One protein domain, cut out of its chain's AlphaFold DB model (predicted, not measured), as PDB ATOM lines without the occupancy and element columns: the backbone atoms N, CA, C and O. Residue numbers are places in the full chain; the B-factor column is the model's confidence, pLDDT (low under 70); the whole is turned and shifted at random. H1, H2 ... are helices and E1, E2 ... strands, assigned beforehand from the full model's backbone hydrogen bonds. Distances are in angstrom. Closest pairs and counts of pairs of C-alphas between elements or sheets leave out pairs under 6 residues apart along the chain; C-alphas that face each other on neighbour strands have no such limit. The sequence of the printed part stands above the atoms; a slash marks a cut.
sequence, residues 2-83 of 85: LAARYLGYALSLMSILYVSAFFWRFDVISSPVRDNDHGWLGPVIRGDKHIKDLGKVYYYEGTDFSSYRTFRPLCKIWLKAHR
ATOM      1  N   LEU A   2     -30.381  61.194  -0.237       72.88
ATOM      2  CA  LEU A   2     -30.108  60.744   1.145       72.88
ATOM      3  C   LEU A   2     -31.246  59.913   1.764       72.88
ATOM      4  O   LEU A   2     -30.976  58.861   2.329       72.88
ATOM      5  N   ALA A   3     -32.510  60.322   1.600       76.31
ATOM      6  CA  ALA A   3     -33.656  59.593   2.160       76.31
ATOM      7  C   ALA A   3     -33.744  58.132   1.670       76.31
ATOM      8  O   ALA A   3     -33.967  57.225   2.465       76.31
ATOM      9  N   ALA A   4     -33.478  57.887   0.382       83.44
ATOM     10  CA  ALA A   4     -33.451  56.537  -0.183       83.44
ATOM     11  C   ALA A   4     -32.307  55.678   0.390       83.44
ATOM     12  O   ALA A   4     -32.481  54.481   0.602       83.44
ATOM     13  N   ARG A   5     -31.149  56.287   0.693       86.19
ATOM     14  CA  ARG A   5     -30.028  55.593   1.346       86.19
ATOM     15  C   ARG A   5     -30.375  55.185   2.777       86.19
ATOM     16  O   ARG A   5     -30.161  54.032   3.133       86.19
ATOM     17  N   TYR A   6     -30.959  56.084   3.571       89.12
ATOM     18  CA  TYR A   6     -31.403  55.757   4.934       89.12
ATOM     19  C   TYR A   6     -32.492  54.685   4.951       89.12
ATOM     20  O   TYR A   6     -32.424  53.772   5.772       89.12
ATOM     21  N   LEU A   7     -33.438  54.743   4.010       90.62
ATOM     22  CA  LEU A   7     -34.443  53.693   3.838       90.62
ATOM     23  C   LEU A   7     -33.778  52.338   3.544       90.62
ATOM     24  O   LEU A   7     -34.120  51.339   4.170       90.62
ATOM     25  N   GLY A   8     -32.790  52.311   2.644       91.31
ATOM     26  CA  GLY A   8     -32.022  51.106   2.328       91.31
ATOM     27  C   GLY A   8     -31.294  50.521   3.542       91.31
ATOM     28  O   GLY A   8     -31.379  49.315   3.786       91.31
ATOM     29  N   TYR A   9     -30.633  51.359   4.347       92.81
ATOM     30  CA  TYR A   9     -29.989  50.914   5.587       92.81
ATOM     31  C   TYR A   9     -30.995  50.381   6.610       92.81
ATOM     32  O   TYR A   9     -30.756  49.325   7.192       92.81
ATOM     33  N   ALA A  10     -32.129  51.060   6.794       92.25
ATOM     34  CA  ALA A  10     -33.172  50.620   7.713       92.25
ATOM     35  C   ALA A  10     -33.747  49.257   7.300       92.25
ATOM     36  O   ALA A  10     -33.818  48.350   8.124       92.25
ATOM     37  N   LEU A  11     -34.082  49.071   6.019       92.50
ATOM     38  CA  LEU A  11     -34.579  47.792   5.499       92.50
ATOM     39  C   LEU A  11     -33.545  46.670   5.641       92.50
ATOM     40  O   LEU A  11     -33.896  45.549   6.009       92.50
ATOM     41  N   SER A  12     -32.269  46.974   5.394       93.31
ATOM     42  CA  SER A  12     -31.179  46.004   5.544       93.31
ATOM     43  C   SER A  12     -31.019  45.582   7.004       93.31
ATOM     44  O   SER A  12     -30.970  44.391   7.301       93.31
ATOM     45  N   LEU A  13     -31.014  46.548   7.927       94.88
ATOM     46  CA  LEU A  13     -30.926  46.284   9.360       94.88
ATOM     47  C   LEU A  13     -32.126  45.473   9.859       94.88
ATOM     48  O   LEU A  13     -31.938  44.487  10.565       94.88
ATOM     49  N   MET A  14     -33.346  45.839   9.455       94.06
ATOM     50  CA  MET A  14     -34.558  45.091   9.807       94.06
ATOM     51  C   MET A  14     -34.503  43.654   9.292       94.06
ATOM     52  O   MET A  14     -34.864  42.733  10.019       94.06
ATOM     53  N   SER A  15     -33.998  43.446   8.074       92.19
ATOM     54  CA  SER A  15     -33.848  42.107   7.496       92.19
ATOM     55  C   SER A  15     -32.841  41.264   8.280       92.19
ATOM     56  O   SER A  15     -33.127  40.112   8.600       92.19
ATOM     57  N   ILE A  16     -31.690  41.841   8.645       95.12
ATOM     58  CA  ILE A  16     -30.677  41.158   9.462       95.12
ATOM     59  C   ILE A  16     -31.260  40.798  10.828       95.12
ATOM     60  O   ILE A  16     -31.186  39.640  11.226       95.12
ATOM     61  N   LEU A  17     -31.896  41.751  11.516       95.56
ATOM     62  CA  LEU A  17     -32.508  41.512  12.823       95.56
ATOM     63  C   LEU A  17     -33.599  40.444  12.758       95.56
ATOM     64  O   LEU A  17     -33.662  39.589  13.637       95.56
ATOM     65  N   TYR A  18     -34.421  40.455  11.712       93.94
ATOM     66  CA  TYR A  18     -35.458  39.453  11.500       93.94
ATOM     67  C   TYR A  18     -34.868  38.049  11.314       93.94
ATOM     68  O   TYR A  18     -35.300  37.101  11.966       93.94
ATOM     69  N   VAL A  19     -33.828  37.909  10.489       94.81
ATOM     70  CA  VAL A  19     -33.139  36.625  10.294       94.81
ATOM     71  C   VAL A  19     -32.440  36.180  11.582       94.81
ATOM     72  O   VAL A  19     -32.593  35.034  11.995       94.81
ATOM     73  N   SER A  20     -31.725  37.069  12.271       95.75
ATOM     74  CA  SER A  20     -31.086  36.752  13.553       95.75
ATOM     75  C   SER A  20     -32.104  36.329  14.615       95.75
ATOM     76  O   SER A  20     -31.873  35.352  15.327       95.75
ATOM     77  N   ALA A  21     -33.255  37.003  14.687       95.19
ATOM     78  CA  ALA A  21     -34.340  36.644  15.595       95.19
ATOM     79  C   ALA A  21     -34.900  35.248  15.293       95.19
ATOM     80  O   ALA A  21     -35.217  34.513  16.225       95.19
ATOM     81  N   PHE A  22     -34.956  34.844  14.022       95.06
ATOM     82  CA  PHE A  22     -35.340  33.485  13.644       95.06
ATOM     83  C   PHE A  22     -34.372  32.435  14.204       95.06
ATOM     84  O   PHE A  22     -34.815  31.514  14.885       95.06
ATOM     85  N   PHE A  23     -33.059  32.598  14.003       94.81
ATOM     86  CA  PHE A  23     -32.052  31.675  14.554       94.81
ATOM     87  C   PHE A  23     -32.016  31.661  16.086       94.81
ATOM     88  O   PHE A  23     -31.635  30.660  16.692       94.81
ATOM     89  N   TRP A  24     -32.394  32.769  16.719       94.62
ATOM     90  CA  TRP A  24     -32.480  32.849  18.172       94.62
ATOM     91  C   TRP A  24     -33.745  32.182  18.721       94.62
ATOM     92  O   TRP A  24     -33.692  31.534  19.764       94.62
ATOM     93  N   ARG A  25     -34.877  32.315  18.018       93.94
ATOM     94  CA  ARG A  25     -36.182  31.790  18.445       93.94
ATOM     95  C   ARG A  25     -36.364  30.310  18.121       93.94
ATOM     96  O   ARG A  25     -37.008  29.605  18.896       93.94
ATOM     97  N   PHE A  26     -35.809  29.844  17.008       94.88
ATOM     98  CA  PHE A  26     -35.978  28.482  16.517       94.88
ATOM     99  C   PHE A  26     -34.686  27.670  16.604       94.88
ATOM    100  O   PHE A  26     -33.575  28.179  16.454       94.88
ATOM    101  N   ASP A  27     -34.822  26.375  16.848       93.12
ATOM    102  CA  ASP A  27     -33.734  25.422  16.707       93.12
ATOM    103  C   ASP A  27     -33.670  24.917  15.263       93.12
ATOM    104  O   ASP A  27     -34.364  23.991  14.858       93.12
ATOM    105  N   VAL A  28     -32.839  25.568  14.459       91.94
ATOM    106  CA  VAL A  28     -32.772  25.371  13.004       91.94
ATOM    107  C   VAL A  28     -32.109  24.039  12.610       91.94
ATOM    108  O   VAL A  28     -32.177  23.655  11.446       91.94
ATOM    109  N   ILE A  29     -31.475  23.349  13.566       89.00
ATOM    110  CA  ILE A  29     -30.820  22.040  13.384       89.00
ATOM    111  C   ILE A  29     -31.743  20.894  13.845       89.00
ATOM    112  O   ILE A  29     -31.510  19.732  13.517       89.00
ATOM    113  N   SER A  30     -32.802  21.213  14.592       86.69
ATOM    114  CA  SER A  30     -33.768  20.232  15.086       86.69
ATOM    115  C   SER A  30     -34.595  19.576  13.973       86.69
ATOM    116  O   SER A  30     -34.678  20.065  12.843       86.69
ATOM    117  N   SER A  31     -35.254  18.466  14.318       88.50
ATOM    118  CA  SER A  31     -36.251  17.838  13.453       88.50
ATOM    119  C   SER A  31     -37.448  18.766  13.190       88.50
ATOM    120  O   SER A  31     -37.779  19.618  14.015       88.50
ATOM    121  N   PRO A  32     -38.139  18.598  12.051       90.88
ATOM    122  CA  PRO A  32     -39.290  19.419  11.710       90.88
ATOM    123  C   PRO A  32     -40.455  19.212  12.680       90.88
ATOM    124  O   PRO A  32     -40.710  18.102  13.162       90.88
ATOM    125  N   VAL A  33     -41.198  20.292  12.895       91.62
ATOM    126  CA  VAL A  33     -42.446  20.311  13.649       91.62
ATOM    127  C   VAL A  33     -43.624  20.169  12.694       91.62
ATOM    128  O   VAL A  33     -43.721  20.882  11.689       91.62
ATOM    129  N   ARG A  34     -44.533  19.257  13.032       90.25
ATOM    130  CA  ARG A  34     -45.783  19.002  12.325       90.25
ATOM    131  C   ARG A  34     -46.979  19.289  13.225       90.25
ATOM    132  O   ARG A  34     -46.927  19.078  14.431       90.25
ATOM    133  N   ASP A  35     -48.060  19.711  12.599       87.31
ATOM    134  CA  ASP A  35     -49.393  19.796  13.173       87.31
ATOM    135  C   ASP A  35     -50.393  19.010  12.301       87.31
ATOM    136  O   ASP A  35     -50.154  18.781  11.107       87.31
ATOM    137  N   ASN A  36     -51.495  18.559  12.905       79.00
ATOM    138  CA  ASN A  36     -52.519  17.762  12.225       79.00
ATOM    139  C   ASN A  36     -53.358  18.608  11.261       79.00
ATOM    140  O   ASN A  36     -53.720  18.105  10.198       79.00
ATOM    141  N   ASP A  37     -53.609  19.877  11.589       81.19
ATOM    142  CA  ASP A  37     -54.469  20.754  10.790       81.19
ATOM    143  C   ASP A  37     -53.682  21.519   9.715       81.19
ATOM    144  O   ASP A  37     -54.174  21.739   8.607       81.19
ATOM    145  N   HIS A  38     -52.439  21.907  10.015       78.25
ATOM    146  CA  HIS A  38     -51.651  22.805   9.160       78.25
ATOM    147  C   HIS A  38     -50.474  22.134   8.435       78.25
ATOM    148  O   HIS A  38     -49.816  22.779   7.616       78.25
ATOM    149  N   GLY A  39     -50.193  20.856   8.704       87.50
ATOM    150  CA  GLY A  39     -49.065  20.141   8.106       87.50
ATOM    151  C   GLY A  39     -47.725  20.530   8.731       87.50
ATOM    152  O   GLY A  39     -47.596  20.583   9.952       87.50
ATOM    153  N   TRP A  40     -46.690  20.741   7.916       91.81
ATOM    154  CA  TRP A  40     -45.359  21.103   8.414       91.81
ATOM    155  C   TRP A  40     -45.276  22.592   8.751       91.81
ATOM    156  O   TRP A  40     -45.553  23.446   7.913       91.81
ATOM    157  N   LEU A  41     -44.863  22.909   9.977       91.50
ATOM    158  CA  LEU A  41     -44.800  24.287  10.471       91.50
ATOM    159  C   LEU A  41     -43.410  24.909  10.301       91.50
ATOM    160  O   LEU A  41     -43.291  26.108  10.044       91.50
ATOM    161  N   GLY A  42     -42.354  24.104  10.444       93.06
ATOM    162  CA  GLY A  42     -40.962  24.547  10.394       93.06
ATOM    163  C   GLY A  42     -40.116  23.923  11.507       93.06
ATOM    164  O   GLY A  42     -40.454  22.842  11.986       93.06
ATOM    165  N   PRO A  43     -39.020  24.578  11.922       94.19
ATOM    166  CA  PRO A  43     -38.176  24.094  13.013       94.19
ATOM    167  C   PRO A  43     -38.851  24.205  14.393       94.19
ATOM    168  O   PRO A  43     -39.869  24.887  14.564       94.19
ATOM    169  N   VAL A  44     -38.259  23.555  15.396       93.44
ATOM    170  CA  VAL A  44     -38.684  23.617  16.807       93.44
ATOM    171  C   VAL A  44     -38.522  25.030  17.362       93.44
ATOM    172  O   VAL A  44     -37.487  25.664  17.173       93.44
ATOM    173  N   ILE A  45     -39.528  25.531  18.083       93.44
ATOM    174  CA  ILE A  45     -39.403  26.767  18.868       93.44
ATOM    175  C   ILE A  45     -38.624  26.449  20.147       93.44
ATOM    176  O   ILE A  45     -39.003  25.568  20.920       93.44
ATOM    177  N   ARG A  46     -37.542  27.186  20.409       91.88
ATOM    178  CA  ARG A  46     -36.709  26.961  21.596       91.88
ATOM    179  C   ARG A  46     -37.492  27.257  22.874       91.88
ATOM    180  O   ARG A  46     -38.001  28.363  23.053       91.88
ATOM    181  N   GLY A  47     -37.533  26.278  23.775       86.56
ATOM    182  CA  GLY A  47     -38.179  26.401  25.085       86.56
ATOM    183  C   GLY A  47     -39.710  26.399  25.051       86.56
ATOM    184  O   GLY A  47     -40.329  26.711  26.069       86.56
ATOM    185  N   ASP A  48     -40.331  26.073  23.912       88.19
ATOM    186  CA  ASP A  48     -41.783  25.926  23.834       88.19
ATOM    187  C   ASP A  48     -42.224  24.605  24.484       88.19
ATOM    188  O   ASP A  48     -41.677  23.540  24.201       88.19
ATOM    189  N   LYS A  49     -43.202  24.687  25.390       87.25
ATOM    190  CA  LYS A  49     -43.699  23.545  26.174       87.25
ATOM    191  C   LYS A  49     -44.751  22.716  25.440       87.25
ATOM    192  O   LYS A  49     -45.088  21.634  25.905       87.25
ATOM    193  N   HIS A  50     -45.285  23.223  24.333       87.56
ATOM    194  CA  HIS A  50     -46.322  22.557  23.547       87.56
ATOM    195  C   HIS A  50     -45.737  21.648  22.463       87.56
ATOM    196  O   HIS A  50     -46.480  21.056  21.683       87.56
ATOM    197  N   ILE A  51     -44.409  21.555  22.394       87.44
ATOM    198  CA  ILE A  51     -43.712  20.671  21.475       87.44
ATOM    199  C   ILE A  51     -43.555  19.304  22.139       87.44
ATOM    200  O   ILE A  51     -42.829  19.161  23.123       87.44
ATOM    201  N   LYS A  52     -44.222  18.294  21.580       86.75
ATOM    202  CA  LYS A  52     -44.015  16.890  21.944       86.75
ATOM    203  C   LYS A  52     -43.071  16.212  20.967       86.75
ATOM    204  O   LYS A  52     -43.204  16.355  19.755       86.75
ATOM    205  N   ASP A  53     -42.141  15.442  21.509       85.19
ATOM    206  CA  ASP A  53     -41.248  14.602  20.721       85.19
ATOM    207  C   ASP A  53     -41.942  13.271  20.379       85.19
ATOM    208  O   ASP A  53     -42.307  12.507  21.274       85.19
ATOM    209  N   LEU A  54     -42.141  13.001  19.083       82.94
ATOM    210  CA  LEU A  54     -42.631  11.715  18.564       82.94
ATOM    211  C   LEU A  54     -41.486  10.865  17.970       82.94
ATOM    212  O   LEU A  54     -41.708   9.975  17.145       82.94
ATOM    213  N   GLY A  55     -40.241  11.148  18.350       77.88
ATOM    214  CA  GLY A  55     -39.025  10.406  18.021       77.88
ATOM    215  C   GLY A  55     -38.291  10.926  16.784       77.88
ATOM    216  O   GLY A  55     -37.105  11.230  16.850       77.88
ATOM    217  N   LYS A  56     -38.962  11.003  15.626       74.69
ATOM    218  CA  LYS A  56     -38.356  11.523  14.373       74.69
ATOM    219  C   LYS A  56     -38.862  12.900  13.971       74.69
ATOM    220  O   LYS A  56     -38.217  13.592  13.186       74.69
ATOM    221  N   VAL A  57     -40.029  13.262  14.478       83.25
ATOM    222  CA  VAL A  57     -40.745  14.492  14.171       83.25
ATOM    223  C   VAL A  57     -41.267  15.052  15.476       83.25
ATOM    224  O   VAL A  57     -41.633  14.301  16.381       83.25
ATOM    225  N   TYR A  58     -41.312  16.369  15.551       89.31
ATOM    226  CA  TYR A  58     -41.942  17.049  16.662       89.31
ATOM    227  C   TYR A  58     -43.397  17.331  16.315       89.31
ATOM    228  O   TYR A  58     -43.723  17.626  15.165       89.31
ATOM    229  N   TYR A  59     -44.270  17.244  17.306       89.38
ATOM    230  CA  TYR A  59     -45.679  17.568  17.169       89.38
ATOM    231  C   TYR A  59     -46.008  18.816  17.981       89.38
ATOM    232  O   TYR A  59     -45.602  18.922  19.140       89.38
ATOM    233  N   TYR A  60     -46.701  19.772  17.362       88.88
ATOM    234  CA  TYR A  60     -47.129  20.999  18.029       88.88
ATOM    235  C   TYR A  60     -48.559  20.847  18.544       88.88
ATOM    236  O   TYR A  60     -49.493  20.794  17.755       88.88
ATOM    237  N   GLU A  61     -48.733  20.806  19.865       88.19
ATOM    238  CA  GLU A  61     -50.057  20.747  20.512       88.19
ATOM    239  C   GLU A  61     -50.588  22.133  20.909       88.19
ATOM    240  O   GLU A  61     -51.639  22.256  21.538       88.19
ATOM    241  N   GLY A  62     -49.839  23.190  20.596       83.00
ATOM    242  CA  GLY A  62     -50.196  24.552  20.961       83.00
ATOM    243  C   GLY A  62     -51.266  25.123  20.037       83.00
ATOM    244  O   GLY A  62     -51.295  24.850  18.841       83.00
ATOM    245  N   THR A  63     -52.113  25.995  20.577       84.69
ATOM    246  CA  THR A  63     -53.079  26.763  19.776       84.69
ATOM    247  C   THR A  63     -52.493  28.073  19.242       84.69
ATOM    248  O   THR A  63     -53.115  28.727  18.405       84.69
ATOM    249  N   ASP A  64     -51.318  28.494  19.732       86.81
ATOM    250  CA  ASP A  64     -50.680  29.749  19.330       86.81
ATOM    251  C   ASP A  64     -49.593  29.556  18.265       86.81
ATOM    252  O   ASP A  64     -48.425  29.301  18.545       86.81
ATOM    253  N   PHE A  65     -49.962  29.799  17.013       87.75
ATOM    254  CA  PHE A  65     -49.042  29.748  15.878       87.75
ATOM    255  C   PHE A  65     -48.364  31.099  15.583       87.75
ATOM    256  O   PHE A  65     -47.814  31.284  14.494       87.75
ATOM    257  N   SER A  66     -48.407  32.070  16.504       90.88
ATOM    258  CA  SER A  66     -47.888  33.434  16.305       90.88
ATOM    259  C   SER A  66     -46.432  33.464  15.835       90.88
ATOM    260  O   SER A  66     -46.096  34.198  14.899       90.88
ATOM    261  N   SER A  67     -45.573  32.628  16.424       90.62
ATOM    262  CA  SER A  67     -44.150  32.550  16.065       90.62
ATOM    263  C   SER A  67     -43.968  32.009  14.642       90.62
ATOM    264  O   SER A  67     -43.298  32.640  13.826       90.62
ATOM    265  N   TYR A  68     -44.639  30.906  14.293       92.00
ATOM    266  CA  TYR A  68     -44.618  30.355  12.932       92.00
ATOM    267  C   TYR A  68     -45.207  31.321  11.900       92.00
ATOM    268  O   TYR A  68     -44.706  31.430  10.782       92.00
ATOM    269  N   ARG A  69     -46.243  32.080  12.270       91.81
ATOM    270  CA  ARG A  69     -46.861  33.084  11.396       91.81
ATOM    271  C   ARG A  69     -45.935  34.275  11.158       91.81
ATOM    272  O   ARG A  69     -45.803  34.713  10.019       91.81
ATOM    273  N   THR A  70     -45.274  34.761  12.207       94.12
ATOM    274  CA  THR A  70     -44.327  35.885  12.133       94.12
ATOM    275  C   THR A  70     -43.130  35.540  11.257       94.12
ATOM    276  O   THR A  70     -42.707  36.363  10.448       94.12
ATOM    277  N   PHE A  71     -42.618  34.311  11.366       94.88
ATOM    278  CA  PHE A  71     -41.441  33.832  10.637       94.88
ATOM    279  C   PHE A  71     -41.759  32.964   9.412       94.88
ATOM    280  O   PHE A  71     -40.869  32.317   8.859       94.88
ATOM    281  N   ARG A  72     -43.009  32.993   8.934       92.88
ATOM    282  CA  ARG A  72     -43.512  32.132   7.852       92.88
ATOM    283  C   ARG A  72     -42.608  32.059   6.610       92.88
ATOM    284  O   ARG A  72     -42.428  30.951   6.109       92.88
ATOM    285  N   PRO A  73     -42.034  33.165   6.091       94.06
ATOM    286  CA  PRO A  73     -41.149  33.096   4.929       94.06
ATOM    287  C   PRO A  73     -39.911  32.231   5.193       94.06
ATOM    288  O   PRO A  73     -39.555  31.397   4.365       94.06
ATOM    289  N   LEU A  74     -39.286  32.392   6.363       94.62
ATOM    290  CA  LEU A  74     -38.090  31.643   6.746       94.62
ATOM    291  C   LEU A  74     -38.423  30.185   7.070       94.62
ATOM    292  O   LEU A  74     -37.693  29.299   6.636       94.62
ATOM    293  N   CYS A  75     -39.556  29.926   7.731       93.88
ATOM    294  CA  CYS A  75     -40.058  28.569   7.949       93.88
ATOM    295  C   CYS A  75     -40.251  27.822   6.621       93.88
ATOM    296  O   CYS A  75     -39.749  26.713   6.477       93.88
ATOM    297  N   LYS A  76     -40.882  28.449   5.618       92.69
ATOM    298  CA  LYS A  76     -41.057  27.851   4.282       92.69
ATOM    299  C   LYS A  76     -39.736  27.569   3.574       92.69
ATOM    300  O   LYS A  76     -39.556  26.500   2.998       92.69
ATOM    301  N   ILE A  77     -38.801  28.521   3.604       93.81
ATOM    302  CA  ILE A  77     -37.468  28.328   3.011       93.81
ATOM    303  C   ILE A  77     -36.764  27.143   3.678       93.81
ATOM    304  O   ILE A  77     -36.185  26.300   2.992       93.81
ATOM    305  N   TRP A  78     -36.852  27.058   5.004       94.50
ATOM    306  CA  TRP A  78     -36.269  25.968   5.772       94.50
ATOM    307  C   TRP A  78     -36.911  24.616   5.435       94.50
ATOM    308  O   TRP A  78     -36.188  23.654   5.175       94.50
ATOM    309  N   LEU A  79     -38.244  24.543   5.352       93.19
ATOM    310  CA  LEU A  79     -38.975  23.325   4.979       93.19
ATOM    311  C   LEU A  79     -38.608  22.844   3.572       93.19
ATOM    312  O   LEU A  79     -38.332  21.658   3.379       93.19
ATOM    313  N   LYS A  80     -38.501  23.769   2.614       92.81
ATOM    314  CA  LYS A  80     -38.057  23.467   1.248       92.81
ATOM    315  C   LYS A  80     -36.627  22.930   1.213       92.81
ATOM    316  O   LYS A  80     -36.344  21.973   0.495       92.81
ATOM    317  N   ALA A  81     -35.721  23.502   2.010       91.00
ATOM    318  CA  ALA A  81     -34.352  22.997   2.132       91.00
ATOM    319  C   ALA A  81     -34.307  21.559   2.686       91.00
ATOM    320  O   ALA A  81     -33.446  20.776   2.288       91.00
ATOM    321  N   HIS A  82     -35.275  21.193   3.531       88.38
ATOM    322  CA  HIS A  82     -35.437  19.850   4.096       88.38
ATOM    323  C   HIS A  82     -36.323  18.919   3.249       88.38
ATOM    324  O   HIS A  82     -36.548  17.777   3.645       88.38
ATOM    325  N   ARG A  83     -36.787  19.365   2.070       86.00
ATOM    326  CA  ARG A  83     -37.674  18.614   1.157       86.00
ATOM    327  C   ARG A  83     -39.001  18.175   1.795       86.00
ATOM    328  O   ARG A  83     -39.504  17.094   1.497       86.00
TER     329      ARG A  83
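AT A GLANCE: This is residues 2 to 83 of the 85 residues of an uncharacterized protein of Verrucomicrobia bacterium (UniProt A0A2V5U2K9). A small twisted sheet of four short strands, with H2 and H3 beside its E2 edge, makes a compact head, and from this head residues 2 to 17 of the long helix H1 stick out as an arm. The printed part has 82 residues, with three named helices and four named strands in the order H1, E1, E2, E3, E4, H2, H3 along the chain. The sheet runs E2, E1, E4, E3 and is mixed; the class is mixed, helices and strands. The whole is loose, with a radius of gyration of the C-alphas of 15.0 A, and spans 53 by 25 by 21 A, the arm making the length.

IN THESE COORDINATES: Look first for the sheet: E1 is residues 33 to 35 and begins at C-alpha 33 at (-42.446, 20.311, 13.649). E2, residues 39 to 42, is 9.5 A long; E3 is residues 51 to 53 and E4 residues 58 to 60. Then find C-alpha 2 at (-30.108, 60.744, 1.145); from there H1, residues 2 to 25, runs 34.3 A. H2 is residues 66 to 70, and H3, residues 72 to 81, runs 14.1 A to C-alpha 81 at (-34.352, 22.997, 2.132).

HOW THE PARTS SIT: Begin at the inner strands E1 and E4, which are parallel at 44 degrees, with N 34 and O 58 within hydrogen-bond range at 2.8 A. E1 and E2 form an antiparallel hairpin, where N 33 and O 42 are 2.8 A apart. E3 and E4 form the other hairpin, also antiparallel, with N 59 and O 52 at 2.8 A. From edge to edge the strands' lines turn by 102 degrees. H3 is on the sheet but only grazes it, with its residues 72 to 80; its closest C-alphas to E2 are those of Cys 75 and Gly 42, 4.8 A apart. H2 is not on the sheet, but only just, with 4 pairs of C-alphas within 10 A. H2 and H3 are close but not clearly touching, the closest C-alphas being those of Tyr 68 and Cys 75, 7.0 A apart. H1 and H3 are also close but not clearly touching, with the C-alphas of Phe 22 and Leu 74 closest at 7.7 A; they run the same way at a steep tilt of 62 degrees. H1 and H2 are near each other, while H1 is apart from E2, E3 and E4. In H1, H2 and H3 every O i to N i+4 pair is within hydrogen-bond range.

THE WHOLE: The two C-alphas farthest apart, those of Leu 2 and Gly 55, are 53.8 A apart. Without residues 2 to 17, which stand free, the body spans 28 by 24 by 20 A. The printed part has no cut and no long link. The mean pLDDT of the printed part is 89.7, and no printed residue is under 70.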